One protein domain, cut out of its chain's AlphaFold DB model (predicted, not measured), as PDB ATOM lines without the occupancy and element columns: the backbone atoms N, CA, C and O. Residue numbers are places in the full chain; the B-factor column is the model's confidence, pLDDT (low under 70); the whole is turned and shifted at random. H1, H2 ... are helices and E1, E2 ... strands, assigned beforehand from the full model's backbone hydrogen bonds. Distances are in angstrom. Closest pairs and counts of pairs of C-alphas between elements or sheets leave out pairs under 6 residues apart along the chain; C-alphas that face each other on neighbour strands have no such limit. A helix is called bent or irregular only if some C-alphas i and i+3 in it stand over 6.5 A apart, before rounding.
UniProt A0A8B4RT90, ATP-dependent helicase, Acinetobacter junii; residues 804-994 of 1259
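This is residues 804 to 994 of the 1259 residues of the protein "ATP-dependent helicase" of Acinetobacter junii (UniProt A0A8B4RT90). Helix H1 runs through the middle of a loop-rich domain, with H3 beside it at a small angle and the longest helix, H4, crossing near it almost at right angles. Four separate two-stranded ribbons lie round these helices: E1 with E6 beside H1, E4 with E5 near one end of both H1 and H4, E2 with E3 next to E5, and E7 with E8 farther out; beyond the short H2, residues 856 to 861 stick out. The printed part has 191 residues, with four named helices and eight named strands in the order E1 H1 H2 E2 E3 H3 H4 E4 E5 E6 E7 E8. The class is mixed, helices and strands, with 82 residues, under half, in named elements; the pair E2 and E3 is parallel and the other three are antiparallel. The whole is compact, with a radius of gyration of the C-alphas of 16.7 A, and its rounded outline spans 47 by 44 by 33 A.

E1, residues 804 to 807, and E6, residues 947 to 951, are antiparallel neighbours at 149 degrees, with N 806 and O 948 at 2.8 A, within hydrogen-bond range. The closest C-alphas of E1 and H1, residues 827 to 843, are those of Tyr 807 and Lys 835, 7.8 A apart. H3, residues 893 to 901, is close to H1 but not clearly touching, at a shallow tilt of 21 degrees, opposite ways; the C-alphas of Val 837 and Leu 894, their closest, are 7.1 A apart. H4, residues 909 to 929, is also close to H1 but not clearly touching, about perpendicular at 78 degrees, with the C-alphas of Leu 834 and Ala 922 closest at 6.6 A. H3 and H4 only just touch, with 3 pairs of C-alphas within 8 A, the closest those of Leu 898 and Ala 915 at 6.7 A; H4 touches H3 with residue 915 alone, and their lines stand at a steep tilt of 64 degrees, opposite ways. E4, residues 933 to 936, and E5, residues 939 to 942, form an antiparallel hairpin, with N 934 and O 941 at 2.8 A. The closest C-alphas of H4 and E4 are those of Thr 927 and Leu 933, 4.9 A apart. E2, residues 866 to 868, comes closest to E5 at the C-alphas of Leu 867 and Phe 940, 5.2 A apart. E2 and E3, residues 880 to 882, are parallel at 29 degrees, with N 881 and O 866 at 2.8 A. E6 runs on into E7, residues 954 to 957, at 95 degrees; E7 and E8, residues 990 to 993, form an antiparallel hairpin, with N 957 and O 990 at 2.8 A. H2, residues 852 to 855, is apart from H1, H3 and H4. In H3 and H4 each O i to N i+4 pair is within hydrogen-bond range, in H1 12 of 13 are, and H2 is too short for such a pair.

E1 begins at C-alpha 804, (-43.734, 43.751, -9.707). H1 measures 23.0 A, and is neither bent nor irregular, but only just: C-alphas 840 and 843 are 6.4 A apart. H4 measures 28.2 A from C-alpha 909, (-19.895, 48.427, 18.598), and is only just irregular, with C-alphas 926 and 929 6.6 A apart. H3 measures 12.0 A, E6 13.7 A, and E8 10.3 A, ending at C-alpha 993, (-51.555, 34.568, -3.245).

The two C-alphas farthest apart, those of Ser 822 and Trp 857, are 49.4 A apart. The printed part has no cut. The links E1 to H1, E2 to E3 and E7 to E8 are long. The mean pLDDT of the printed part is 89.0, and residues 861, 978 and 980 to 982 are under 70.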
ATOM      1  N   LYS A 804     -45.045  43.804 -10.352       93.31
ATOM      2  CA  LYS A 804     -43.734  43.751  -9.707       93.31
ATOM      3  C   LYS A 804     -42.731  44.594 -10.484       93.31
ATOM      4  O   LYS A 804     -42.567  44.394 -11.690       93.31
ATOM      5  N   VAL A 805     -42.023  45.485  -9.790       94.00
ATOM      6  CA  VAL A 805     -40.892  46.229 -10.362       94.00
ATOM      7  C   VAL A 805     -39.598  45.483 -10.036       94.00
ATOM      8  O   VAL A 805     -39.214  45.334  -8.879       94.00
ATOM      9  N   GLY A 806     -38.936  44.979 -11.073       92.88
ATOM     10  CA  GLY A 806     -37.607  44.378 -11.014       92.88
ATOM     11  C   GLY A 806     -36.525  45.329 -11.525       92.88
ATOM     12  O   GLY A 806     -36.819  46.360 -12.135       92.88
ATOM     13  N   TYR A 807     -35.261  44.958 -11.313       93.62
ATOM     14  CA  TYR A 807     -34.110  45.761 -11.726       93.62
ATOM     15  C   TYR A 807     -33.104  44.922 -12.503       93.62
ATOM     16  O   TYR A 807     -32.610  43.920 -11.990       93.62
ATOM     17  N   SER A 808     -32.777  45.351 -13.722       90.06
ATOM     18  CA  SER A 808     -31.767  44.689 -14.542       90.06
ATOM     19  C   SER A 808     -30.376  44.840 -13.922       90.06
ATOM     20  O   SER A 808     -29.910  45.944 -13.632       90.06
ATOM     21  N   GLY A 809     -29.705  43.711 -13.717       85.88
ATOM     22  CA  GLY A 809     -28.406  43.597 -13.067       85.88
ATOM     23  C   GLY A 809     -28.449  42.842 -11.737       85.88
ATOM     24  O   GLY A 809     -27.435  42.248 -11.378       85.88
ATOM     25  N   LEU A 810     -29.584  42.800 -11.023       87.69
ATOM     26  CA  LEU A 810     -29.685  42.066  -9.748       87.69
ATOM     27  C   LEU A 810     -29.494  40.553  -9.930       87.69
ATOM     28  O   LEU A 810     -28.961  39.884  -9.045       87.69
ATOM     29  N   GLU A 811     -29.863  40.019 -11.094       82.44
ATOM     30  CA  GLU A 811     -29.650  38.620 -11.462       82.44
ATOM     31  C   GLU A 811     -28.163  38.221 -11.455       82.44
ATOM     32  O   GLU A 811     -27.833  37.070 -11.168       82.44
ATOM     33  N   LYS A 812     -27.258  39.186 -11.680       87.38
ATOM     34  CA  LYS A 812     -25.802  38.976 -11.756       87.38
ATOM     35  C   LYS A 812     -25.124  38.878 -10.388       87.38
ATOM     36  O   LYS A 812     -23.943  38.547 -10.322       87.38
ATOM     37  N   VAL A 813     -25.839  39.172  -9.298       90.56
ATOM     38  CA  VAL A 813     -25.297  39.076  -7.936       90.56
ATOM     39  C   VAL A 813     -25.129  37.602  -7.563       90.56
ATOM     40  O   VAL A 813     -26.110  36.868  -7.438       90.56
ATOM     41  N   SER A 814     -23.882  37.169  -7.383       88.75
ATOM     42  CA  SER A 814     -23.516  35.772  -7.104       88.75
ATOM     43  C   SER A 814     -22.790  35.560  -5.772       88.75
ATOM     44  O   SER A 814     -22.532  34.420  -5.399       88.75
ATOM     45  N   SER A 815     -22.462  36.634  -5.048       89.75
ATOM     46  CA  SER A 815     -21.740  36.584  -3.771       89.75
ATOM     47  C   SER A 815     -22.453  37.387  -2.682       89.75
ATOM     48  O   SER A 815     -23.240  38.293  -2.973       89.75
ATOM     49  N   VAL A 816     -22.184  37.022  -1.428       93.00
ATOM     50  CA  VAL A 816     -22.750  37.627  -0.213       93.00
ATOM     51  C   VAL A 816     -21.671  38.381   0.577       93.00
ATOM     52  O   VAL A 816     -20.486  38.064   0.441       93.00
ATOM     53  N   PRO A 817     -22.042  39.383   1.396       93.75
ATOM     54  CA  PRO A 817     -21.081  40.150   2.182       93.75
ATOM     55  C   PRO A 817     -20.433  39.342   3.318       93.75
ATOM     56  O   PRO A 817     -20.945  38.316   3.770       93.75
ATOM     57  N   LEU A 818     -19.305  39.849   3.827       90.50
ATOM     58  CA  LEU A 818     -18.629  39.305   5.010       90.50
ATOM     59  C   LEU A 818     -19.595  39.213   6.202       90.50
ATOM     60  O   LEU A 818     -20.431  40.089   6.399       90.50
ATOM     61  N   TYR A 819     -19.476  38.152   7.001       90.81
ATOM     62  CA  TYR A 819     -20.333  37.851   8.162       90.81
ATOM     63  C   TYR A 819     -21.816  37.544   7.858       90.81
ATOM     64  O   TYR A 819     -22.545  37.175   8.778       90.81
ATOM     65  N   TRP A 820     -22.268  37.605   6.598       93.94
ATOM     66  CA  TRP A 820     -23.669  37.360   6.214       93.94
ATOM     67  C   TRP A 820     -24.129  35.924   6.509       93.94
ATOM     68  O   TRP A 820     -25.061  35.712   7.283       93.94
ATOM     69  N   GLU A 821     -23.412  34.926   5.981       92.06
ATOM     70  CA  GLU A 821     -23.737  33.504   6.190       92.06
ATOM     71  C   GLU A 821     -23.604  33.095   7.660       92.06
ATOM     72  O   GLU A 821     -24.409  32.320   8.172       92.06
ATOM     73  N   SER A 822     -22.639  33.685   8.378       88.56
ATOM     74  CA  SER A 822     -22.434  33.423   9.810       88.56
ATOM     75  C   SER A 822     -23.614  33.858  10.688       88.56
ATOM     76  O   SER A 822     -23.751  33.374  11.809       88.56
ATOM     77  N   LYS A 823     -24.484  34.739  10.175       89.31
ATOM     78  CA  LYS A 823     -25.726  35.185  10.821       89.31
ATOM     79  C   LYS A 823     -26.971  34.451  10.283       89.31
ATOM     80  O   LYS A 823     -28.091  34.868  10.559       89.31
ATOM     81  N   GLY A 824     -26.798  33.357   9.530       87.00
ATOM     82  CA  GLY A 824     -27.895  32.514   9.032       87.00
ATOM     83  C   GLY A 824     -28.665  33.098   7.840       87.00
ATOM     84  O   GLY A 824     -29.845  32.788   7.653       87.00
ATOM     85  N   LEU A 825     -28.020  33.967   7.056       93.06
ATOM     86  CA  LEU A 825     -28.590  34.609   5.869       93.06
ATOM     87  C   LEU A 825     -27.973  34.024   4.590       93.06
ATOM     88  O   LEU A 825     -26.773  33.758   4.546       93.06
ATOM     89  N   ASN A 826     -28.782  33.833   3.546       93.19
ATOM     90  CA  ASN A 826     -28.348  33.237   2.276       93.19
ATOM     91  C   ASN A 826     -28.229  34.275   1.134       93.19
ATOM     92  O   ASN A 826     -28.434  35.478   1.329       93.19
ATOM     93  N   LEU A 827     -27.878  33.815  -0.073       91.75
ATOM     94  CA  LEU A 827     -27.751  34.671  -1.260       91.75
ATOM     95  C   LEU A 827     -29.080  35.316  -1.684       91.75
ATOM     96  O   LEU A 827     -29.080  36.466  -2.122       91.75
ATOM     97  N   GLN A 828     -30.202  34.609  -1.547       91.62
ATOM     98  CA  GLN A 828     -31.515  35.164  -1.869       91.62
ATOM     99  C   GLN A 828     -31.894  36.275  -0.884       91.62
ATOM    100  O   GLN A 828     -32.306  37.345  -1.319       91.62
ATOM    101  N   ASP A 829     -31.627  36.085   0.412       94.12
ATOM    102  CA  ASP A 829     -31.814  37.113   1.441       94.12
ATOM    103  C   ASP A 829     -31.021  38.392   1.104       94.12
ATOM    104  O   ASP A 829     -31.492  39.507   1.339       94.12
ATOM    105  N   TRP A 830     -29.821  38.247   0.523       95.62
ATOM    106  CA  TRP A 830     -29.011  39.380   0.067       95.62
ATOM    107  C   TRP A 830     -29.628  40.090  -1.144       95.62
ATOM    108  O   TRP A 830     -29.746  41.317  -1.145       95.62
ATOM    109  N   LYS A 831     -30.080  39.336  -2.154       94.88
ATOM    110  CA  LYS A 831     -30.785  39.894  -3.321       94.88
ATOM    111  C   LYS A 831     -32.073  40.617  -2.915       94.88
ATOM    112  O   LYS A 831     -32.321  41.727  -3.390       94.88
ATOM    113  N   ASP A 832     -32.842  40.034  -2.001       95.06
ATOM    114  CA  ASP A 832     -34.072  40.620  -1.470       95.06
ATOM    115  C   ASP A 832     -33.779  41.909  -0.694       95.06
ATOM    116  O   ASP A 832     -34.465  42.913  -0.893       95.06
ATOM    117  N   PHE A 833     -32.717  41.936   0.123       97.06
ATOM    118  CA  PHE A 833     -32.276  43.159   0.796       97.06
ATOM    119  C   PHE A 833     -31.896  44.261  -0.204       97.06
ATOM    120  O   PHE A 833     -32.379  45.387  -0.081       97.06
ATOM    121  N   LEU A 834     -31.090  43.954  -1.226       96.81
ATOM    122  CA  LEU A 834     -30.706  44.921  -2.264       96.81
ATOM    123  C   LEU A 834     -31.920  45.465  -3.028       96.81
ATOM    124  O   LEU A 834     -31.987  46.663  -3.310       96.81
ATOM    125  N   LYS A 835     -32.909  44.616  -3.326       95.12
ATOM    126  CA  LYS A 835     -34.164  45.060  -3.936       95.12
ATOM    127  C   LYS A 835     -34.959  45.973  -2.996       95.12
ATOM    128  O   LYS A 835     -35.385  47.046  -3.419       95.12
ATOM    129  N   VAL A 836     -35.092  45.613  -1.716       95.81
ATOM    130  CA  VAL A 836     -35.750  46.455  -0.698       95.81
ATOM    131  C   VAL A 836     -35.064  47.820  -0.575       95.81
ATOM    132  O   VAL A 836     -35.747  48.834  -0.437       95.81
ATOM    133  N   VAL A 837     -33.733  47.883  -0.684       96.12
ATOM    134  CA  VAL A 837     -32.980  49.147  -0.731       96.12
ATOM    135  C   VAL A 837     -33.397  49.996  -1.938       96.12
ATOM    136  O   VAL A 837     -33.630  51.198  -1.799       96.12
ATOM    137  N   LEU A 838     -33.538  49.397  -3.121       95.75
ATOM    138  CA  LEU A 838     -33.960  50.125  -4.318       95.75
ATOM    139  C   LEU A 838     -35.408  50.642  -4.205       95.75
ATOM    140  O   LEU A 838     -35.662  51.812  -4.498       95.75
ATOM    141  N   ASP A 839     -36.338  49.828  -3.702       93.75
ATOM    142  CA  ASP A 839     -37.759  50.195  -3.598       93.75
ATOM    143  C   ASP A 839     -38.050  51.198  -2.469       93.75
ATOM    144  O   ASP A 839     -38.710  52.216  -2.685       93.75
ATOM    145  N   PHE A 840     -37.532  50.935  -1.265       92.19
ATOM    146  CA  PHE A 840     -37.886  51.645  -0.027       92.19
ATOM    147  C   PHE A 840     -36.832  52.656   0.439       92.19
ATOM    148  O   PHE A 840     -36.977  53.254   1.508       92.19
ATOM    149  N   TYR A 841     -35.756  52.846  -0.320       91.56
ATOM    150  CA  TYR A 841     -34.802  53.928  -0.087       91.56
ATOM    151  C   TYR A 841     -34.530  54.703  -1.375       91.56
ATOM    152  O   TYR A 841     -34.727  55.914  -1.404       91.56
ATOM    153  N   VAL A 842     -34.153  54.041  -2.471       93.19
ATOM    154  CA  VAL A 842     -33.776  54.764  -3.696       93.19
ATOM    155  C   VAL A 842     -34.971  55.441  -4.372       93.19
ATOM    156  O   VAL A 842     -34.953  56.656  -4.587       93.19
ATOM    157  N   ARG A 843     -36.030  54.681  -4.671       91.81
ATOM    158  CA  ARG A 843     -37.242  55.203  -5.324       91.81
ATOM    159  C   ARG A 843     -38.088  56.067  -4.393       91.81
ATOM    160  O   ARG A 843     -38.615  57.085  -4.830       91.81
ATOM    161  N   GLU A 844     -38.185  55.718  -3.108       87.75
ATOM    162  CA  GLU A 844     -38.934  56.518  -2.122       87.75
ATOM    163  C   GLU A 844     -38.430  57.964  -2.023       87.75
ATOM    164  O   GLU A 844     -39.233  58.888  -1.887       87.75
ATOM    165  N   TYR A 845     -37.116  58.172  -2.149       86.19
ATOM    166  CA  TYR A 845     -36.487  59.493  -2.115       86.19
ATOM    167  C   TYR A 845     -36.269  60.133  -3.500       86.19
ATOM    168  O   TYR A 845     -35.631  61.183  -3.569       86.19
ATOM    169  N   TYR A 846     -36.805  59.561  -4.587       88.31
ATOM    170  CA  TYR A 846     -36.622  60.051  -5.963       88.31
ATOM    171  C   TYR A 846     -35.154  60.181  -6.410       88.31
ATOM    172  O   TYR A 846     -34.810  61.115  -7.139       88.31
ATOM    173  N   TYR A 847     -34.276  59.243  -6.038       91.69
ATOM    174  CA  TYR A 847     -32.925  59.169  -6.619       91.69
ATOM    175  C   TYR A 847     -32.975  58.545  -8.025       91.69
ATOM    176  O   TYR A 847     -32.365  57.512  -8.293       91.69
ATOM    177  N   ILE A 848     -33.756  59.157  -8.918       90.69
ATOM    178  CA  ILE A 848     -34.018  58.717 -10.291       90.69
ATOM    179  C   ILE A 848     -33.682  59.852 -11.245       90.69
ATOM    180  O   ILE A 848     -34.008  61.012 -10.990       90.69
ATOM    181  N   HIS A 849     -33.093  59.509 -12.386       90.06
ATOM    182  CA  HIS A 849     -32.931  60.456 -13.477       90.06
ATOM    183  C   HIS A 849     -34.272  60.737 -14.171       90.06
ATOM    184  O   HIS A 849     -34.805  59.882 -14.883       90.06
ATOM    185  N   ILE A 850     -34.781  61.959 -14.015       87.94
ATOM    186  CA  ILE A 850     -35.977  62.458 -14.702       87.94
ATOM    187  C   ILE A 850     -35.564  63.628 -15.595       87.94
ATOM    188  O   ILE A 850     -34.910  64.567 -15.142       87.94
ATOM    189  N   ASP A 851     -35.945  63.572 -16.870       83.75
ATOM    190  CA  ASP A 851     -35.706  64.663 -17.813       83.75
ATOM    191  C   ASP A 851     -36.548  65.896 -17.425       83.75
ATOM    192  O   ASP A 851     -37.757  65.812 -17.186       83.75
ATOM    193  N   ARG A 852     -35.900  67.064 -17.356       81.56
ATOM    194  CA  ARG A 852     -36.540  68.331 -16.973       81.56
ATOM    195  C   ARG A 852     -37.664  68.744 -17.924       81.56
ATOM    196  O   ARG A 852     -38.620  69.363 -17.468       81.56
ATOM    197  N   SER A 853     -37.568  68.399 -19.208       81.94
ATOM    198  CA  SER A 853     -38.572  68.739 -20.223       81.94
ATOM    199  C   SER A 853     -39.929  68.079 -19.953       81.94
ATOM    200  O   SER A 853     -40.965  68.688 -20.211       81.94
ATOM    201  N   ILE A 854     -39.935  66.874 -19.366       86.19
ATOM    202  CA  ILE A 854     -41.156  66.125 -19.026       86.19
ATOM    203  C   ILE A 854     -41.553  66.244 -17.552       86.19
ATOM    204  O   ILE A 854     -42.715  66.023 -17.226       86.19
ATOM    205  N   SER A 855     -40.634  66.630 -16.658       83.25
ATOM    206  CA  SER A 855     -40.893  66.711 -15.209       83.25
ATOM    207  C   SER A 855     -42.088  67.604 -14.858       83.25
ATOM    208  O   SER A 855     -42.842  67.282 -13.943       83.25
ATOM    209  N   ASN A 856     -42.293  68.702 -15.592       82.19
ATOM    210  CA  ASN A 856     -43.413  69.624 -15.367       82.19
ATOM    211  C   ASN A 856     -44.774  69.056 -15.819       82.19
ATOM    212  O   ASN A 856     -45.814  69.594 -15.450       82.19
ATOM    213  N   TRP A 857     -44.779  67.970 -16.598       84.75
ATOM    214  CA  TRP A 857     -45.976  67.364 -17.194       84.75
ATOM    215  C   TRP A 857     -46.441  66.090 -16.478       84.75
ATOM    216  O   TRP A 857     -47.508  65.564 -16.781       84.75
ATOM    217  N   MET A 858     -45.698  65.622 -15.471       83.56
ATOM    218  CA  MET A 858     -46.022  64.428 -14.675       83.56
ATOM    219  C   MET A 858     -47.196  64.628 -13.690       83.56
ATOM    220  O   MET A 858     -47.502  63.754 -12.876       83.56
ATOM    221  N   GLY A 859     -47.847  65.795 -13.725       72.94
ATOM    222  CA  GLY A 859     -49.023  66.144 -12.923       72.94
ATOM    223  C   GLY A 859     -48.741  66.534 -11.468       72.94
ATOM    224  O   GLY A 859     -49.571  67.205 -10.864       72.94
ATOM    225  N   ARG A 860     -47.569  66.173 -10.933       71.44
ATOM    226  CA  ARG A 860     -47.066  66.572  -9.609       71.44
ATOM    227  C   ARG A 860     -45.696  67.231  -9.732       71.44
ATOM    228  O   ARG A 860     -44.912  66.865 -10.609       71.44
ATOM    229  N   LYS A 861     -45.382  68.162  -8.832       69.75
ATOM    230  CA  LYS A 861     -44.041  68.746  -8.741       69.75
ATOM    231  C   LYS A 861     -43.104  67.720  -8.101       69.75
ATOM    232  O   LYS A 861     -43.249  67.387  -6.931       69.75
ATOM    233  N   ILE A 862     -42.171  67.179  -8.881       74.38
ATOM    234  CA  ILE A 862     -41.186  66.209  -8.388       74.38
ATOM    235  C   ILE A 862     -39.870  66.931  -8.138       74.38
ATOM    236  O   ILE A 862     -39.266  67.474  -9.061       74.38
ATOM    237  N   VAL A 863     -39.404  66.894  -6.892       73.88
ATOM    238  CA  VAL A 863     -38.064  67.357  -6.527       73.88
ATOM    239  C   VAL A 863     -37.152  66.141  -6.422       73.88
ATOM    240  O   VAL A 863     -37.243  65.364  -5.471       73.88
ATOM    241  N   THR A 864     -36.273  65.964  -7.407       77.38
ATOM    242  CA  THR A 864     -35.261  64.906  -7.367       77.38
ATOM    243  C   THR A 864     -34.207  65.235  -6.310       77.38
ATOM    244  O   THR A 864     -33.588  66.304  -6.318       77.38
ATOM    245  N   LYS A 865     -34.020  64.317  -5.358       84.00
ATOM    246  CA  LYS A 865     -32.977  64.429  -4.333       84.00
ATOM    247  C   LYS A 865     -31.641  63.938  -4.890       84.00
ATOM    248  O   LYS A 865     -31.589  63.231  -5.895       84.00
ATOM    249  N   ARG A 866     -30.543  64.317  -4.240       88.00
ATOM    250  CA  ARG A 866     -29.171  63.971  -4.631       88.00
ATOM    251  C   ARG A 866     -28.589  62.994  -3.621       88.00
ATOM    252  O   ARG A 866     -28.492  63.335  -2.442       88.00
ATOM    253  N   LEU A 867     -28.198  61.808  -4.081       92.50
ATOM    254  CA  LEU A 867     -27.577  60.779  -3.249       92.50
ATOM    255  C   LEU A 867     -26.056  60.801  -3.404       92.50
ATOM    256  O   LEU A 867     -25.542  60.752  -4.518       92.50
ATOM    257  N   PHE A 868     -25.343  60.816  -2.281       92.12
ATOM    258  CA  PHE A 868     -23.884  60.762  -2.225       92.12
ATOM    259  C   PHE A 868     -23.399  59.518  -1.478       92.12
ATOM    260  O   PHE A 868     -24.083  59.003  -0.592       92.12
ATOM    261  N   GLY A 869     -22.191  59.060  -1.808       91.12
ATOM    262  CA  GLY A 869     -21.607  57.858  -1.211       91.12
ATOM    263  C   GLY A 869     -21.285  57.963   0.286       91.12
ATOM    264  O   GLY A 869     -21.205  59.067   0.839       91.12
ATOM    265  N   PRO A 870     -21.061  56.814   0.950       90.25
ATOM    266  CA  PRO A 870     -20.883  56.714   2.405       90.25
ATOM    267  C   PRO A 870     -19.687  57.514   2.950       90.25
ATOM    268  O   PRO A 870     -19.736  57.971   4.092       90.25
ATOM    269  N   ASP A 871     -18.667  57.757   2.118       86.56
ATOM    270  CA  ASP A 871     -17.441  58.488   2.479       86.56
ATOM    271  C   ASP A 871     -17.443  59.966   2.035       86.56
ATOM    272  O   ASP A 871     -16.448  60.679   2.182       86.56
ATOM    273  N   SER A 872     -18.558  60.457   1.481       85.31
ATOM    274  CA  SER A 872     -18.703  61.866   1.098       85.31
ATOM    275  C   SER A 872     -18.528  62.812   2.297       85.31
ATOM    276  O   SER A 872     -19.039  62.559   3.390       85.31
ATOM    277  N   LYS A 873     -17.832  63.935   2.076       80.06
ATOM    278  CA  LYS A 873     -17.620  65.003   3.073       80.06
ATOM    279  C   LYS A 873     -18.670  66.124   3.005       80.06
ATOM    280  O   LYS A 873     -18.525  67.131   3.692       80.06
ATOM    281  N   LEU A 874     -19.687  65.988   2.153       77.94
ATOM    282  CA  LEU A 874     -20.720  67.008   1.969       77.94
ATOM    283  C   LEU A 874     -21.654  67.090   3.183       77.94
ATOM    284  O   LEU A 874     -22.076  66.069   3.726       77.94
ATOM    285  N   THR A 875     -22.008  68.313   3.577       76.31
ATOM    286  CA  THR A 875     -23.050  68.577   4.575       76.31
ATOM    287  C   THR A 875     -24.420  68.261   3.994       76.31
ATOM    288  O   THR A 875     -24.763  68.745   2.916       76.31
ATOM    289  N   GLU A 876     -25.207  67.458   4.703       80.31
ATOM    290  CA  GLU A 876     -26.566  67.147   4.270       80.31
ATOM    291  C   GLU A 876     -27.508  68.337   4.405       80.31
ATOM    292  O   GLU A 876     -27.481  69.065   5.394       80.31
ATOM    293  N   ASP A 877     -28.419  68.448   3.447       83.62
ATOM    294  CA  ASP A 877     -29.541  69.378   3.485       83.62
ATOM    295  C   ASP A 877     -30.854  68.620   3.178       83.62
ATOM    296  O   ASP A 877     -30.937  67.394   3.340       83.62
ATOM    297  N   LYS A 878     -31.930  69.326   2.804       77.44
ATOM    298  CA  LYS A 878     -33.226  68.698   2.478       77.44
ATOM    299  C   LYS A 878     -33.197  67.882   1.173       77.44
ATOM    300  O   LYS A 878     -33.957  66.918   1.047       77.44
ATOM    301  N   ILE A 879     -32.328  68.244   0.233       81.62
ATOM    302  CA  ILE A 879     -32.216  67.695  -1.126       81.62
ATOM    303  C   ILE A 879     -31.001  66.762  -1.238       81.62
ATOM    304  O   ILE A 879     -31.083  65.732  -1.897       81.62
ATOM    305  N   SER A 880     -29.891  67.093  -0.587       86.12
ATOM    306  CA  SER A 880     -28.608  66.395  -0.637       86.12
ATOM    307  C   SER A 880     -28.472  65.448   0.553       86.12
ATOM    308  O   SER A 880     -28.386  65.895   1.700       86.12
ATOM    309  N   LYS A 881     -28.445  64.138   0.290       87.88
ATOM    310  CA  LYS A 881     -28.371  63.079   1.305       87.88
ATOM    311  C   LYS A 881     -27.208  62.126   1.054       87.88
ATOM    312  O   LYS A 881     -26.887  61.786  -0.080       87.88
ATOM    313  N   GLN A 882     -26.596  61.667   2.134       90.19
ATOM    314  CA  GLN A 882     -25.554  60.652   2.153       90.19
ATOM    315  C   GLN A 882     -26.159  59.252   2.317       90.19
ATOM    316  O   GLN A 882     -27.202  59.081   2.960       90.19
ATOM    317  N   TRP A 883     -25.486  58.241   1.762       93.06
ATOM    318  CA  TRP A 883     -25.770  56.833   2.032       93.06
ATOM    319  C   TRP A 883     -25.789  56.555   3.545       93.06
ATOM    320  O   TRP A 883     -24.889  57.012   4.259       93.06
ATOM    321  N   PRO A 884     -26.810  55.855   4.070       92.25
ATOM    322  CA  PRO A 884     -26.958  55.694   5.502       92.25
ATOM    323  C   PRO A 884     -25.927  54.695   6.033       92.25
ATOM    324  O   PRO A 884     -25.658  53.675   5.406       92.25
ATOM    325  N   LEU A 885     -25.395  54.995   7.215       93.25
ATOM    326  CA  LEU A 885     -24.538  54.116   8.009       93.25
ATOM    327  C   LEU A 885     -25.152  53.998   9.411       93.25
ATOM    328  O   LEU A 885     -25.655  54.992   9.950       93.25
ATOM    329  N   ALA A 886     -25.123  52.804   9.994       91.19
ATOM    330  CA  ALA A 886     -25.571  52.504  11.348       91.19
ATOM    331  C   ALA A 886     -24.829  53.343  12.401       91.19
ATOM    332  O   ALA A 886     -25.467  53.850  13.326       91.19
ATOM    333  N   SER A 887     -23.528  53.586  12.209       90.19
ATOM    334  CA  SER A 887     -22.712  54.442  13.090       90.19
ATOM    335  C   SER A 887     -23.216  55.887  13.189       90.19
ATOM    336  O   SER A 887     -23.078  56.527  14.231       90.19
ATOM    337  N   LYS A 888     -23.846  56.403  12.125       87.38
ATOM    338  CA  LYS A 888     -24.386  57.772  12.063       87.38
ATOM    339  C   LYS A 888     -25.894  57.834  12.329       87.38
ATOM    340  O   LYS A 888     -26.382  58.833  12.849       87.38
ATOM    341  N   ARG A 889     -26.657  56.815  11.910       87.31
ATOM    342  CA  ARG A 889     -28.133  56.836  11.867       87.31
ATOM    343  C   ARG A 889     -28.753  55.501  12.264       87.31
ATOM    344  O   ARG A 889     -29.350  54.817  11.433       87.31
ATOM    345  N   LYS A 890     -28.715  55.184  13.556       86.88
ATOM    346  CA  LYS A 890     -29.323  53.958  14.105       86.88
ATOM    347  C   LYS A 890     -30.818  53.797  13.776       86.88
ATOM    348  O   LYS A 890     -31.279  52.684  13.563       86.88
ATOM    349  N   ASN A 891     -31.560  54.902  13.648       84.50
ATOM    350  CA  ASN A 891     -33.002  54.883  13.358       84.50
ATOM    351  C   ASN A 891     -33.351  54.787  11.858       84.50
ATOM    352  O   ASN A 891     -34.534  54.757  11.504       84.50
ATOM    353  N   ASN A 892     -32.362  54.750  10.953       89.69
ATOM    354  CA  ASN A 892     -32.631  54.614   9.520       89.69
ATOM    355  C   ASN A 892     -33.299  53.260   9.210       89.69
ATOM    356  O   ASN A 892     -32.935  52.234   9.778       89.69
ATOM    357  N   ARG A 893     -34.263  53.245   8.280       90.56
ATOM    358  CA  ARG A 893     -35.020  52.040   7.906       90.56
ATOM    359  C   ARG A 893     -34.125  50.858   7.526       90.56
ATOM    360  O   ARG A 893     -34.374  49.755   8.001       90.56
ATOM    361  N   LEU A 894     -33.097  51.084   6.707       93.81
ATOM    362  CA  LEU A 894     -32.208  50.016   6.241       93.81
ATOM    363  C   LEU A 894     -31.400  49.422   7.399       93.81
ATOM    364  O   LEU A 894     -31.281  48.207   7.505       93.81
ATOM    365  N   VAL A 895     -30.921  50.278   8.308       93.69
ATOM    366  CA  VAL A 895     -30.190  49.864   9.516       93.69
ATOM    367  C   VAL A 895     -31.078  49.001  10.414       93.69
ATOM    368  O   VAL A 895     -30.660  47.929  10.841       93.69
ATOM    369  N   LYS A 896     -32.330  49.415  10.645       91.62
ATOM    370  CA  LYS A 896     -33.292  48.644  11.450       91.62
ATOM    371  C   LYS A 896     -33.635  47.292  10.815       91.62
ATOM    372  O   LYS A 896     -33.734  46.298  11.527       91.62
ATOM    373  N   LEU A 897     -33.785  47.241   9.489       92.62
ATOM    374  CA  LEU A 897     -34.025  45.991   8.762       92.62
ATOM    375  C   LEU A 897     -32.854  45.014   8.904       92.62
ATOM    376  O   LEU A 897     -33.083  43.843   9.199       92.62
ATOM    377  N   LEU A 898     -31.617  45.491   8.744       93.56
ATOM    378  CA  LEU A 898     -30.421  44.667   8.938       93.56
ATOM    379  C   LEU A 898     -30.288  44.185  10.383       93.56
ATOM    380  O   LEU A 898     -29.988  43.015  10.600       93.56
ATOM    381  N   ALA A 899     -30.574  45.050  11.359       91.31
ATOM    382  CA  ALA A 899     -30.515  44.683  12.768       91.31
ATOM    383  C   ALA A 899     -31.516  43.577  13.128       91.31
ATOM    384  O   ALA A 899     -31.140  42.585  13.745       91.31
ATOM    385  N   LEU A 900     -32.769  43.693  12.679       89.94
ATOM    386  CA  LEU A 900     -33.794  42.673  12.922       89.94
ATOM    387  C   LEU A 900     -33.554  41.390  12.111       89.94
ATOM    388  O   LEU A 900     -33.775  40.287  12.607       89.94
ATOM    389  N   GLY A 901     -33.122  41.514  10.853       89.81
ATOM    390  CA  GLY A 901     -32.889  40.375   9.965       89.81
ATOM    391  C   GLY A 901     -31.664  39.552  10.348       89.81
ATOM    392  O   GLY A 901     -31.751  38.325  10.355       89.81
ATOM    393  N   GLY A 902     -30.568  40.225  10.704       90.12
ATOM    394  CA  GLY A 902     -29.289  39.626  11.099       90.12
ATOM    395  C   GLY A 902     -29.088  39.466  12.607       90.12
ATOM    396  O   GLY A 902     -27.995  39.082  13.015       90.12
ATOM    397  N   GLN A 903     -30.107  39.765  13.424       89.00
ATOM    398  CA  GLN A 903     -30.059  39.693  14.894       89.00
ATOM    399  C   GLN A 903     -28.867  40.474  15.483       89.00
ATOM    400  O   GLN A 903     -28.061  39.929  16.237       89.00
ATOM    401  N   LEU A 904     -28.722  41.740  15.083       90.19
ATOM    402  CA  LEU A 904     -27.639  42.627  15.521       90.19
ATOM    403  C   LEU A 904     -28.109  43.536  16.665       90.19
ATOM    404  O   LEU A 904     -29.158  44.176  16.557       90.19
ATOM    405  N   ASP A 905     -27.308  43.660  17.725       89.12
ATOM    406  CA  ASP A 905     -27.522  44.637  18.793       89.12
ATOM    407  C   ASP A 905     -26.853  45.970  18.437       89.12
ATOM    408  O   ASP A 905     -25.644  46.149  18.561       89.12
ATOM    409  N   LEU A 906     -27.653  46.965  18.043       87.62
ATOM    410  CA  LEU A 906     -27.168  48.306  17.683       87.62
ATOM    411  C   LEU A 906     -26.617  49.119  18.875       87.62
ATOM    412  O   LEU A 906     -26.266  50.295  18.707       87.62
ATOM    413  N   ASN A 907     -26.537  48.539  20.074       88.12
ATOM    414  CA  ASN A 907     -25.780  49.083  21.203       88.12
ATOM    415  C   ASN A 907     -24.350  48.529  21.278       88.12
ATOM    416  O   ASN A 907     -23.485  49.185  21.857       88.12
ATOM    417  N   ALA A 908     -24.085  47.376  20.662       91.38
ATOM    418  CA  ALA A 908     -22.768  46.763  20.611       91.38
ATOM    419  C   ALA A 908     -21.947  47.337  19.435       91.38
ATOM    420  O   ALA A 908     -22.393  47.276  18.288       91.38
ATOM    421  N   PRO A 909     -20.724  47.863  19.669       91.44
ATOM    422  CA  PRO A 909     -19.895  48.427  18.598       91.44
ATOM    423  C   PRO A 909     -19.607  47.449  17.447       91.44
ATOM    424  O   PRO A 909     -19.667  47.842  16.289       91.44
ATOM    425  N   ILE A 910     -19.384  46.167  17.760       91.94
ATOM    426  CA  ILE A 910     -19.105  45.114  16.765       91.94
ATOM    427  C   ILE A 910     -20.258  44.941  15.762       91.94
ATOM    428  O   ILE A 910     -20.038  44.782  14.567       91.94
ATOM    429  N   ASP A 911     -21.495  45.008  16.246       92.12
ATOM    430  CA  ASP A 911     -22.696  44.803  15.444       92.12
ATOM    431  C   ASP A 911     -23.023  46.052  14.607       92.12
ATOM    432  O   ASP A 911     -23.536  45.936  13.492       92.12
ATOM    433  N   ILE A 912     -22.656  47.245  15.096       92.88
ATOM    434  CA  ILE A 912     -22.678  48.486  14.306       92.88
ATOM    435  C   ILE A 912     -21.684  48.392  13.143       92.88
ATOM    436  O   ILE A 912     -22.048  48.730  12.017       92.88
ATOM    437  N   ASP A 913     -20.463  47.911  13.393       93.50
ATOM    438  CA  ASP A 913     -19.436  47.759  12.357       93.50
ATOM    439  C   ASP A 913     -19.857  46.735  11.290       93.50
ATOM    440  O   ASP A 913     -19.696  46.991  10.095       93.50
ATOM    441  N   ILE A 914     -20.471  45.614  11.696       94.56
ATOM    442  CA  ILE A 914     -21.042  44.621  10.770       94.56
ATOM    443  C   ILE A 914     -22.134  45.256   9.896       94.56
ATOM    444  O   ILE A 914     -22.121  45.089   8.674       94.56
ATOM    445  N   ALA A 915     -23.066  46.009  10.490       94.25
ATOM    446  CA  ALA A 915     -24.131  46.678   9.742       94.25
ATOM    447  C   ALA A 915     -23.584  47.734   8.761       94.25
ATOM    448  O   ALA A 915     -24.064  47.825   7.628       94.25
ATOM    449  N   ASP A 916     -22.573  48.509   9.166       95.69
ATOM    450  CA  ASP A 916     -21.890  49.474   8.297       95.69
ATOM    451  C   ASP A 916     -21.180  48.782   7.129       95.69
ATOM    452  O   ASP A 916     -21.259  49.267   5.997       95.69
ATOM    453  N   GLU A 917     -20.528  47.642   7.368       95.56
ATOM    454  CA  GLU A 917     -19.864  46.863   6.320       95.56
ATOM    455  C   GLU A 917     -20.868  46.292   5.312       95.56
ATOM    456  O   GLU A 917     -20.662  46.394   4.100       95.56
ATOM    457  N   TRP A 918     -22.012  45.782   5.777       96.81
ATOM    458  CA  TRP A 918     -23.100  45.345   4.897       96.81
ATOM    459  C   TRP A 918     -23.668  46.497   4.062       96.81
ATOM    460  O   TRP A 918     -23.883  46.338   2.860       96.81
ATOM    461  N   LEU A 919     -23.860  47.683   4.650       96.75
ATOM    462  CA  LEU A 919     -24.342  48.866   3.926       96.75
ATOM    463  C   LEU A 919     -23.319  49.389   2.909       96.75
ATOM    464  O   LEU A 919     -23.715  49.812   1.820       96.75
ATOM    465  N   LYS A 920     -22.019  49.345   3.221       95.81
ATOM    466  CA  LYS A 920     -20.940  49.673   2.274       95.81
ATOM    467  C   LYS A 920     -20.844  48.648   1.150       95.81
ATOM    468  O   LYS A 920     -20.670  49.035  -0.005       95.81
ATOM    469  N   CYS A 921     -21.009  47.363   1.456       95.75
ATOM    470  CA  CYS A 921     -21.072  46.315   0.445       95.75
ATOM    471  C   CYS A 921     -22.282  46.514  -0.477       95.75
ATOM    472  O   CYS A 921     -22.118  46.507  -1.693       95.75
ATOM    473  N   ALA A 922     -23.468  46.811   0.069       96.06
ATOM    474  CA  ALA A 922     -24.654  47.128  -0.728       96.06
ATOM    475  C   ALA A 922     -24.413  48.329  -1.655       96.06
ATOM    476  O   ALA A 922     -24.740  48.273  -2.839       96.06
ATOM    477  N   TRP A 923     -23.788  49.395  -1.142       95.50
ATOM    478  CA  TRP A 923     -23.383  50.545  -1.952       95.50
ATOM    479  C   TRP A 923     -22.450  50.141  -3.098       95.50
ATOM    480  O   TRP A 923     -22.701  50.500  -4.250       95.50
ATOM    481  N   LYS A 924     -21.392  49.377  -2.799       94.50
ATOM    482  CA  LYS A 924     -20.424  48.901  -3.795       94.50
ATOM    483  C   LYS A 924     -21.097  48.049  -4.868       94.50
ATOM    484  O   LYS A 924     -20.899  48.318  -6.048       94.50
ATOM    485  N   VAL A 925     -21.935  47.091  -4.474       94.62
ATOM    486  CA  VAL A 925     -22.664  46.234  -5.415       94.62
ATOM    487  C   VAL A 925     -23.519  47.098  -6.341       94.62
ATOM    488  O   VAL A 925     -23.336  47.066  -7.557       94.62
ATOM    489  N   LEU A 926     -24.389  47.943  -5.777       94.88
ATOM    490  CA  LEU A 926     -25.342  48.748  -6.546       94.88
ATOM    491  C   LEU A 926     -24.678  49.775  -7.480       94.88
ATOM    492  O   LEU A 926     -25.272  50.104  -8.508       94.88
ATOM    493  N   THR A 927     -23.479  50.269  -7.155       93.12
ATOM    494  CA  THR A 927     -22.789  51.332  -7.918       93.12
ATOM    495  C   THR A 927     -21.656  50.838  -8.820       93.12
ATOM    496  O   THR A 927     -21.469  51.392  -9.899       93.12
ATOM    497  N   GLN A 928     -20.899  49.817  -8.407       89.06
ATOM    498  CA  GLN A 928     -19.698  49.338  -9.104       89.06
ATOM    499  C   GLN A 928     -19.923  47.972  -9.750       89.06
ATOM    500  O   GLN A 928     -19.709  47.837 -10.952       89.06
ATOM    501  N   ASP A 929     -20.373  46.977  -8.980       86.56
ATOM    502  CA  ASP A 929     -20.371  45.584  -9.450       86.56
ATOM    503  C   ASP A 929     -21.475  45.331 -10.491       86.56
ATOM    504  O   ASP A 929     -21.225  44.737 -11.539       86.56
ATOM    505  N   ILE A 930     -22.697  45.814 -10.226       88.44
ATOM    506  CA  ILE A 930     -23.839  45.681 -11.153       88.44
ATOM    507  C   ILE A 930     -24.265  47.007 -11.799       88.44
ATOM    508  O   ILE A 930     -25.046  46.992 -12.755       88.44
ATOM    509  N   ALA A 931     -23.744  48.141 -11.311       88.69
ATOM    510  CA  ALA A 931     -23.967  49.488 -11.853       88.69
ATOM    511  C   ALA A 931     -25.452  49.794 -12.153       88.69
ATOM    512  O   ALA A 931     -25.826  50.205 -13.259       88.69
ATOM    513  N   ILE A 932     -26.320  49.532 -11.170       93.25
ATOM    514  CA  ILE A 932     -27.733  49.943 -11.200       93.25
ATOM    515  C   ILE A 932     -27.843  51.438 -10.885       93.25
ATOM    516  O   ILE A 932     -28.602  52.154 -11.540       93.25
ATOM    517  N   LEU A 933     -27.079  51.898  -9.891       93.44
ATOM    518  CA  LEU A 933     -26.927  53.305  -9.548       93.44
ATOM    519  C   LEU A 933     -25.765  53.891 -10.348       93.44
ATOM    520  O   LEU A 933     -24.607  53.535 -10.138       93.44
ATOM    521  N   GLU A 934     -26.087  54.802 -11.252       91.94
ATOM    522  CA  GLU A 934     -25.121  55.512 -12.079       91.94
ATOM    523  C   GLU A 934     -24.691  56.815 -11.405       91.94
ATOM    524  O   GLU A 934     -25.444  57.390 -10.619       91.94
ATOM    525  N   SER A 935     -23.481  57.285 -11.722       89.12
ATOM    526  CA  SER A 935     -22.914  58.522 -11.181       89.12
ATOM    527  C   SER A 935     -22.854  59.620 -12.241       89.12
ATOM    528  O   SER A 935     -22.301  59.404 -13.318       89.12
ATOM    529  N   ASP A 936     -23.295  60.825 -11.885       85.06
ATOM    530  CA  ASP A 936     -23.013  62.071 -12.607       85.06
ATOM    531  C   ASP A 936     -22.536  63.138 -11.611       85.06
ATOM    532  O   ASP A 936     -23.216  63.429 -10.626       85.06
ATOM    533  N   ASN A 937     -21.344  63.705 -11.825       80.88
ATOM    534  CA  ASN A 937     -20.744  64.719 -10.945       80.88
ATOM    535  C   ASN A 937     -20.765  64.352  -9.438       80.88
ATOM    536  O   ASN A 937     -20.988  65.202  -8.574       80.88
ATOM    537  N   GLY A 938     -20.556  63.068  -9.116       80.50
ATOM    538  CA  GLY A 938     -20.545  62.543  -7.744       80.50
ATOM    539  C   GLY A 938     -21.926  62.299  -7.122       80.50
ATOM    540  O   GLY A 938     -21.993  61.884  -5.965       80.50
ATOM    541  N   GLN A 939     -23.011  62.538  -7.864       87.75
ATOM    542  CA  GLN A 939     -24.385  62.228  -7.470       87.75
ATOM    543  C   GLN A 939     -24.811  60.898  -8.079       87.75
ATOM    544  O   GLN A 939     -24.572  60.660  -9.260       87.75
ATOM    545  N   PHE A 940     -25.482  60.068  -7.286       93.69
ATOM    546  CA  PHE A 940     -25.935  58.749  -7.708       93.69
ATOM    547  C   PHE A 940     -27.447  58.708  -7.910       93.69
ATOM    548  O   PHE A 940     -28.212  59.240  -7.102       93.69
ATOM    549  N   PHE A 941     -27.883  58.054  -8.981       93.12
ATOM    550  CA  PHE A 941     -29.294  57.862  -9.307       93.12
ATOM    551  C   PHE A 941     -29.490  56.602 -10.147       93.12
ATOM    552  O   PHE A 941     -28.560  56.104 -10.777       93.12
ATOM    553  N   ILE A 942     -30.720  56.105 -10.208       94.12
ATOM    554  CA  ILE A 942     -31.100  55.053 -11.151       94.12
ATOM    555  C   ILE A 942     -31.682  55.662 -12.431       94.12
ATOM    556  O   ILE A 942     -32.448  56.631 -12.395       94.12
ATOM    557  N   ARG A 943     -31.319  55.095 -13.583       92.69
ATOM    558  CA  ARG A 943     -31.961  55.419 -14.861       92.69
ATOM    559  C   ARG A 943     -33.177  54.516 -15.102       92.69
ATOM    560  O   ARG A 943     -33.091  53.322 -14.815       92.69
ATOM    561  N   PRO A 944     -34.277  55.023 -15.687       92.31
ATOM    562  CA  PRO A 944     -35.500  54.233 -15.894       92.31
ATOM    563  C   PRO A 944     -35.295  52.959 -16.725       92.31
ATOM    564  O   PRO A 944     -35.984  51.969 -16.517       92.31
ATOM    565  N   GLN A 945     -34.287  52.940 -17.604       92.38
ATOM    566  CA  GLN A 945     -33.902  51.776 -18.410       92.38
ATOM    567  C   GLN A 945     -33.516  50.547 -17.571       92.38
ATOM    568  O   GLN A 945     -33.484  49.436 -18.098       92.38
ATOM    569  N   LYS A 946     -33.219  50.729 -16.278       93.88
ATOM    570  CA  LYS A 946     -32.929  49.631 -15.356       93.88
ATOM    571  C   LYS A 946     -34.184  48.911 -14.856       93.88
ATOM    572  O   LYS A 946     -34.046  47.831 -14.296       93.88
ATOM    573  N   PHE A 947     -35.384  49.458 -15.048       94.94
ATOM    574  CA  PHE A 947     -36.620  48.817 -14.595       94.94
ATOM    575  C   PHE A 947     -37.040  47.656 -15.509       94.94
ATOM    576  O   PHE A 947     -36.974  47.746 -16.740       94.94
ATOM    577  N   LYS A 948     -37.516  46.580 -14.882       94.06
ATOM    578  CA  LYS A 948     -38.227  45.447 -15.487       94.06
ATOM    579  C   LYS A 948     -39.607  45.326 -14.831       94.06
ATOM    580  O   LYS A 948     -39.751  45.642 -13.652       94.06
ATOM    581  N   PHE A 949     -40.602  44.839 -15.558       94.94
ATOM    582  CA  PHE A 949     -41.976  44.685 -15.077       94.94
ATOM    583  C   PHE A 949     -42.446  43.240 -15.238       94.94
ATOM    584  O   PHE A 949     -42.218  42.633 -16.280       94.94
ATOM    585  N   SER A 950     -43.111  42.693 -14.223       93.19
ATOM    586  CA  SER A 950     -43.728  41.353 -14.244       93.19
ATOM    587  C   SER A 950     -45.022  41.350 -13.422       93.19
ATOM    588  O   SER A 950     -45.293  42.315 -12.703       93.19
ATOM    589  N   LEU A 951     -45.850  40.312 -13.548       92.38
ATOM    590  CA  LEU A 951     -47.018  40.120 -12.678       92.38
ATOM    591  C   LEU A 951     -46.583  39.479 -11.354       92.38
ATOM    592  O   LEU A 951     -45.658  38.669 -11.342       92.38
ATOM    593  N   ASN A 952     -47.245  39.817 -10.245       89.88
ATOM    594  CA  ASN A 952     -47.042  39.085  -8.992       89.88
ATOM    595  C   ASN A 952     -47.991  37.892  -8.904       89.88
ATOM    596  O   ASN A 952     -49.202  38.049  -9.030       89.88
ATOM    597  N   GLU A 953     -47.444  36.729  -8.572       86.44
ATOM    598  CA  GLU A 953     -48.229  35.562  -8.149       86.44
ATOM    599  C   GLU A 953     -48.433  35.537  -6.631       86.44
ATOM    600  O   GLU A 953     -49.462  35.087  -6.135       86.44
ATOM    601  N   HIS A 954     -47.450  36.053  -5.890       89.56
ATOM    602  CA  HIS A 954     -47.438  36.085  -4.434       89.56
ATOM    603  C   HIS A 954     -46.986  37.457  -3.949       89.56
ATOM    604  O   HIS A 954     -46.077  38.063  -4.516       89.56
ATOM    605  N   VAL A 955     -47.607  37.923  -2.872       93.69
ATOM    606  CA  VAL A 955     -47.293  39.195  -2.216       93.69
ATOM    607  C   VAL A 955     -47.310  39.014  -0.700       93.69
ATOM    608  O   VAL A 955     -47.799  38.020  -0.168       93.69
ATOM    609  N   PHE A 956     -46.761  39.985   0.010       94.94
ATOM    610  CA  PHE A 956     -46.660  40.015   1.460       94.94
ATOM    611  C   PHE A 956     -47.571  41.105   2.028       94.94
ATOM    612  O   PHE A 956     -47.490  42.263   1.618       94.94
ATOM    613  N   ILE A 957     -48.407  40.753   3.000       93.31
ATOM    614  CA  ILE A 957     -49.250  41.680   3.754       93.31
ATOM    615  C   ILE A 957     -48.425  42.228   4.919       93.31
ATOM    616  O   ILE A 957     -47.951  41.480   5.774       93.31
ATOM    617  N   CYS A 958     -48.235  43.545   4.949       90.88
ATOM    618  CA  CYS A 958     -47.559  44.227   6.049       90.88
ATOM    619  C   CYS A 958     -48.414  44.178   7.332       90.88
ATOM    620  O   CYS A 958     -49.540  44.673   7.298       90.88
ATOM    621  N   PRO A 959     -47.881  43.719   8.479       87.19
ATOM    622  CA  PRO A 959     -48.644  43.624   9.730       87.19
ATOM    623  C   PRO A 959     -48.908  44.992  10.386       87.19
ATOM    624  O   PRO A 959     -49.761  45.108  11.257       87.19
ATOM    625  N   VAL A 960     -48.182  46.038   9.969       84.44
ATOM    626  CA  VAL A 960     -48.307  47.400  10.517       84.44
ATOM    627  C   VAL A 960     -49.256  48.250   9.679       84.44
ATOM    628  O   VAL A 960     -50.199  48.829  10.198       84.44
ATOM    629  N   THR A 961     -49.000  48.346   8.374       84.38
ATOM    630  CA  THR A 961     -49.740  49.237   7.461       84.38
ATOM    631  C   THR A 961     -50.862  48.529   6.706       84.38
ATOM    632  O   THR A 961     -51.640  49.185   6.019       84.38
ATOM    633  N   HIS A 962     -50.928  47.192   6.777       86.38
ATOM    634  CA  HIS A 962     -51.867  46.362   6.016       86.38
ATOM    635  C   HIS A 962     -51.775  46.556   4.484       86.38
ATOM    636  O   HIS A 962     -52.741  46.418   3.729       86.38
ATOM    637  N   ARG A 963     -50.584  46.931   4.002       87.50
ATOM    638  CA  ARG A 963     -50.280  47.144   2.579       87.50
ATOM    639  C   ARG A 963     -49.610  45.918   1.971       87.50
ATOM    640  O   ARG A 963     -48.876  45.209   2.660       87.50
ATOM    641  N   LEU A 964     -49.808  45.737   0.668       92.12
ATOM    642  CA  LEU A 964     -49.133  44.708  -0.115       92.12
ATOM    643  C   LEU A 964     -47.690  45.122  -0.423       92.12
ATOM    644  O   LEU A 964     -47.395  46.290  -0.706       92.12
ATOM    645  N   ILE A 965     -46.781  44.158  -0.340       92.75
ATOM    646  CA  ILE A 965     -45.358  44.291  -0.640       92.75
ATOM    647  C   ILE A 965     -44.957  43.096  -1.502       92.75
ATOM    648  O   ILE A 965     -45.253  41.959  -1.163       92.75
ATOM    649  N   ASP A 966     -44.276  43.334  -2.612       92.25
ATOM    650  CA  ASP A 966     -43.848  42.287  -3.542       92.25
ATOM    651  C   ASP A 966     -42.556  41.579  -3.093       92.25
ATOM    652  O   ASP A 966     -42.315  40.426  -3.439       92.25
ATOM    653  N   THR A 967     -41.685  42.247  -2.328       93.38
ATOM    654  CA  THR A 967     -40.443  41.654  -1.800       93.38
ATOM    655  C   THR A 967     -40.123  42.162  -0.398       93.38
ATOM    656  O   THR A 967     -40.197  43.359  -0.128       93.38
ATOM    657  N   THR A 968     -39.743  41.252   0.501       94.50
ATOM    658  CA  THR A 968     -39.377  41.561   1.891       94.50
ATOM    659  C   THR A 968     -38.018  40.956   2.230       94.50
ATOM    660  O   THR A 968     -37.630  39.943   1.661       94.50
ATOM    661  N   PHE A 969     -37.294  41.553   3.179       94.62
ATOM    662  CA  PHE A 969     -36.038  40.991   3.680       94.62
ATOM    663  C   PHE A 969     -36.327  40.089   4.888       94.62
ATOM    664  O   PHE A 969     -36.788  40.580   5.919       94.62
ATOM    665  N   LYS A 970     -36.102  38.771   4.771       91.19
ATOM    666  CA  LYS A 970     -36.438  37.757   5.802       91.19
ATOM    667  C   LYS A 970     -37.898  37.805   6.278       91.19
ATOM    668  O   LYS A 970     -38.162  37.581   7.463       91.19
ATOM    669  N   GLY A 971     -38.832  38.145   5.389       90.31
ATOM    670  CA  GLY A 971     -40.241  38.327   5.747       90.31
ATOM    671  C   GLY A 971     -40.526  39.603   6.546       90.31
ATOM    672  O   GLY A 971     -41.671  39.829   6.906       90.31
ATOM    673  N   ILE A 972     -39.527  40.438   6.854       92.75
ATOM    674  CA  ILE A 972     -39.690  41.620   7.710       92.75
ATOM    675  C   ILE A 972     -40.260  42.779   6.895       92.75
ATOM    676  O   ILE A 972     -39.812  43.066   5.779       92.75
ATOM    677  N   THR A 973     -41.220  43.496   7.475       92.00
ATOM    678  CA  THR A 973     -41.775  44.690   6.844       92.00
ATOM    679  C   THR A 973     -40.780  45.864   6.818       92.00
ATOM    680  O   THR A 973     -40.151  46.166   7.830       92.00
ATOM    681  N   PRO A 974     -40.663  46.600   5.697       90.44
ATOM    682  CA  PRO A 974     -39.891  47.842   5.630       90.44
ATOM    683  C   PRO A 974     -40.566  49.014   6.366       90.44
ATOM    684  O   PRO A 974     -39.918  50.026   6.637       90.44
ATOM    685  N   TYR A 975     -41.845  48.901   6.732       86.94
ATOM    686  CA  TYR A 975     -42.590  49.936   7.452       86.94
ATOM    687  C   TYR A 975     -42.396  49.834   8.974       86.94
ATOM    688  O   TYR A 975     -43.338  49.598   9.725       86.94
ATOM    689  N   LEU A 976     -41.147  49.979   9.424       84.62
ATOM    690  CA  LEU A 976     -40.771  49.897  10.842       84.62
ATOM    691  C   LEU A 976     -41.022  51.229  11.585       84.62
ATOM    692  O   LEU A 976     -40.713  52.284  11.015       84.62
ATOM    693  N   PRO A 977     -41.469  51.199  12.860       77.88
ATOM    694  CA  PRO A 977     -41.750  52.390  13.676       77.88
ATOM    695  C   PRO A 977     -40.490  53.224  13.949       77.88
ATOM    696  O   PRO A 977     -39.377  52.794  13.653       77.88
ATOM    697  N   THR A 978     -40.631  54.428  14.505       69.38
ATOM    698  CA  THR A 978     -39.543  55.419  14.646       69.38
ATOM    699  C   THR A 978     -38.361  54.923  15.499       69.38
ATOM    700  O   THR A 978     -37.217  55.282  15.210       69.38
ATOM    701  N   GLY A 979     -38.616  54.056  16.487       71.06
ATOM    702  CA  GLY A 979     -37.600  53.389  17.313       71.06
ATOM    703  C   GLY A 979     -37.107  52.044  16.754       71.06
ATOM    704  O   GLY A 979     -37.634  51.529  15.768       71.06
ATOM    705  N   ILE A 980     -36.083  51.464  17.390       69.56
ATOM    706  CA  ILE A 980     -35.612  50.100  17.091       69.56
ATOM    707  C   ILE A 980     -36.541  49.113  17.812       69.56
ATOM    708  O   ILE A 980     -36.604  49.149  19.045       69.56
ATOM    709  N   PRO A 981     -37.271  48.244  17.094       69.62
ATOM    710  CA  PRO A 981     -38.174  47.304  17.743       69.62
ATOM    711  C   PRO A 981     -37.423  46.260  18.575       69.62
ATOM    712  O   PRO A 981     -36.383  45.761  18.153       69.62
ATOM    713  N   LYS A 982     -37.965  45.913  19.751       66.12
ATOM    714  CA  LYS A 982     -37.362  44.930  20.676       66.12
ATOM    715  C   LYS A 982     -37.563  43.471  20.245       66.12
ATOM    716  O   LYS A 982     -36.837  42.602  20.711       66.12
ATOM    717  N   SER A 983     -38.557  43.205  19.398       72.88
ATOM    718  CA  SER A 983     -38.954  41.869  18.937       72.88
ATOM    719  C   SER A 983     -39.242  41.915  17.435       72.88
ATOM    720  O   SER A 983     -39.713  42.931  16.918       72.88
ATOM    721  N   LYS A 984     -38.920  40.823  16.732       79.50
ATOM    722  CA  LYS A 984     -39.094  40.682  15.277       79.50
ATOM    723  C   LYS A 984     -40.489  40.169  14.916       79.50
ATOM    724  O   LYS A 984     -40.988  40.483  13.838       79.50
ATOM    725  N   GLU A 985     -41.109  39.394  15.801       83.62
ATOM    726  CA  GLU A 985     -42.334  38.626  15.559       83.62
ATOM    727  C   GLU A 985     -43.499  39.518  15.103       83.62
ATOM    728  O   GLU A 985     -44.183  39.184  14.140       83.62
ATOM    729  N   ALA A 986     -43.661  40.701  15.707       81.12
ATOM    730  CA  ALA A 986     -44.717  41.660  15.360       81.12
ATOM    731  C   ALA A 986     -44.551  42.332  13.977       81.12
ATOM    732  O   ALA A 986     -45.451  43.030  13.511       81.12
ATOM    733  N   PHE A 987     -43.404  42.146  13.313       88.75
ATOM    734  CA  PHE A 987     -43.047  42.815  12.053       88.75
ATOM    735  C   PHE A 987     -42.866  41.846  10.882       88.75
ATOM    736  O   PHE A 987     -42.424  42.266   9.807       88.75
ATOM    737  N   ILE A 988     -43.206  40.568  11.069       92.81
ATOM    738  CA  ILE A 988     -43.210  39.571  10.001       92.81
ATOM    739  C   ILE A 988     -44.468  39.724   9.148       92.81
ATOM    740  O   ILE A 988     -45.591  39.700   9.645       92.81
ATOM    741  N   CYS A 989     -44.271  39.883   7.846       93.56
ATOM    742  CA  CYS A 989     -45.338  39.917   6.866       93.56
ATOM    743  C   CYS A 989     -45.925  38.529   6.619       93.56
ATOM    744  O   CYS A 989     -45.206  37.532   6.539       93.56
ATOM    745  N   GLN A 990     -47.232  38.493   6.386       93.69
ATOM    746  CA  GLN A 990     -47.941  37.290   5.966       93.69
ATOM    747  C   GLN A 990     -47.874  37.155   4.440       93.69
ATOM    748  O   GLN A 990     -48.237  38.086   3.724       93.69
ATOM    749  N   LYS A 991     -47.417  36.011   3.922       92.94
ATOM    750  CA  LYS A 991     -47.444  35.714   2.478       92.94
ATOM    751  C   LYS A 991     -48.884  35.384   2.057       92.94
ATOM    752  O   LYS A 991     -49.556  34.625   2.748       92.94
ATOM    753  N   THR A 992     -49.346  35.943   0.941       92.62
ATOM    754  CA  THR A 992     -50.656  35.662   0.332       92.62
ATOM    755  C   THR A 992     -50.532  35.512  -1.188       92.62
ATOM    756  O   THR A 992     -49.573  36.004  -1.795       92.62
ATOM    757  N   LYS A 993     -51.492  34.821  -1.802       91.88
ATOM    758  CA  LYS A 993     -51.555  34.568  -3.245       91.88
ATOM    759  C   LYS A 993     -52.381  35.650  -3.948       91.88
ATOM    760  O   LYS A 993     -53.401  36.094  -3.430       91.88
ATOM    761  N   MET A 994     -51.940  36.064  -5.132       91.94
ATOM    762  CA  MET A 994     -52.691  36.955  -6.021       91.94
ATOM    763  C   MET A 994     -53.506  36.140  -7.040       91.94
ATOM    764  O   MET A 994     -53.066  35.060  -7.447       91.94
TER     765      MET A 994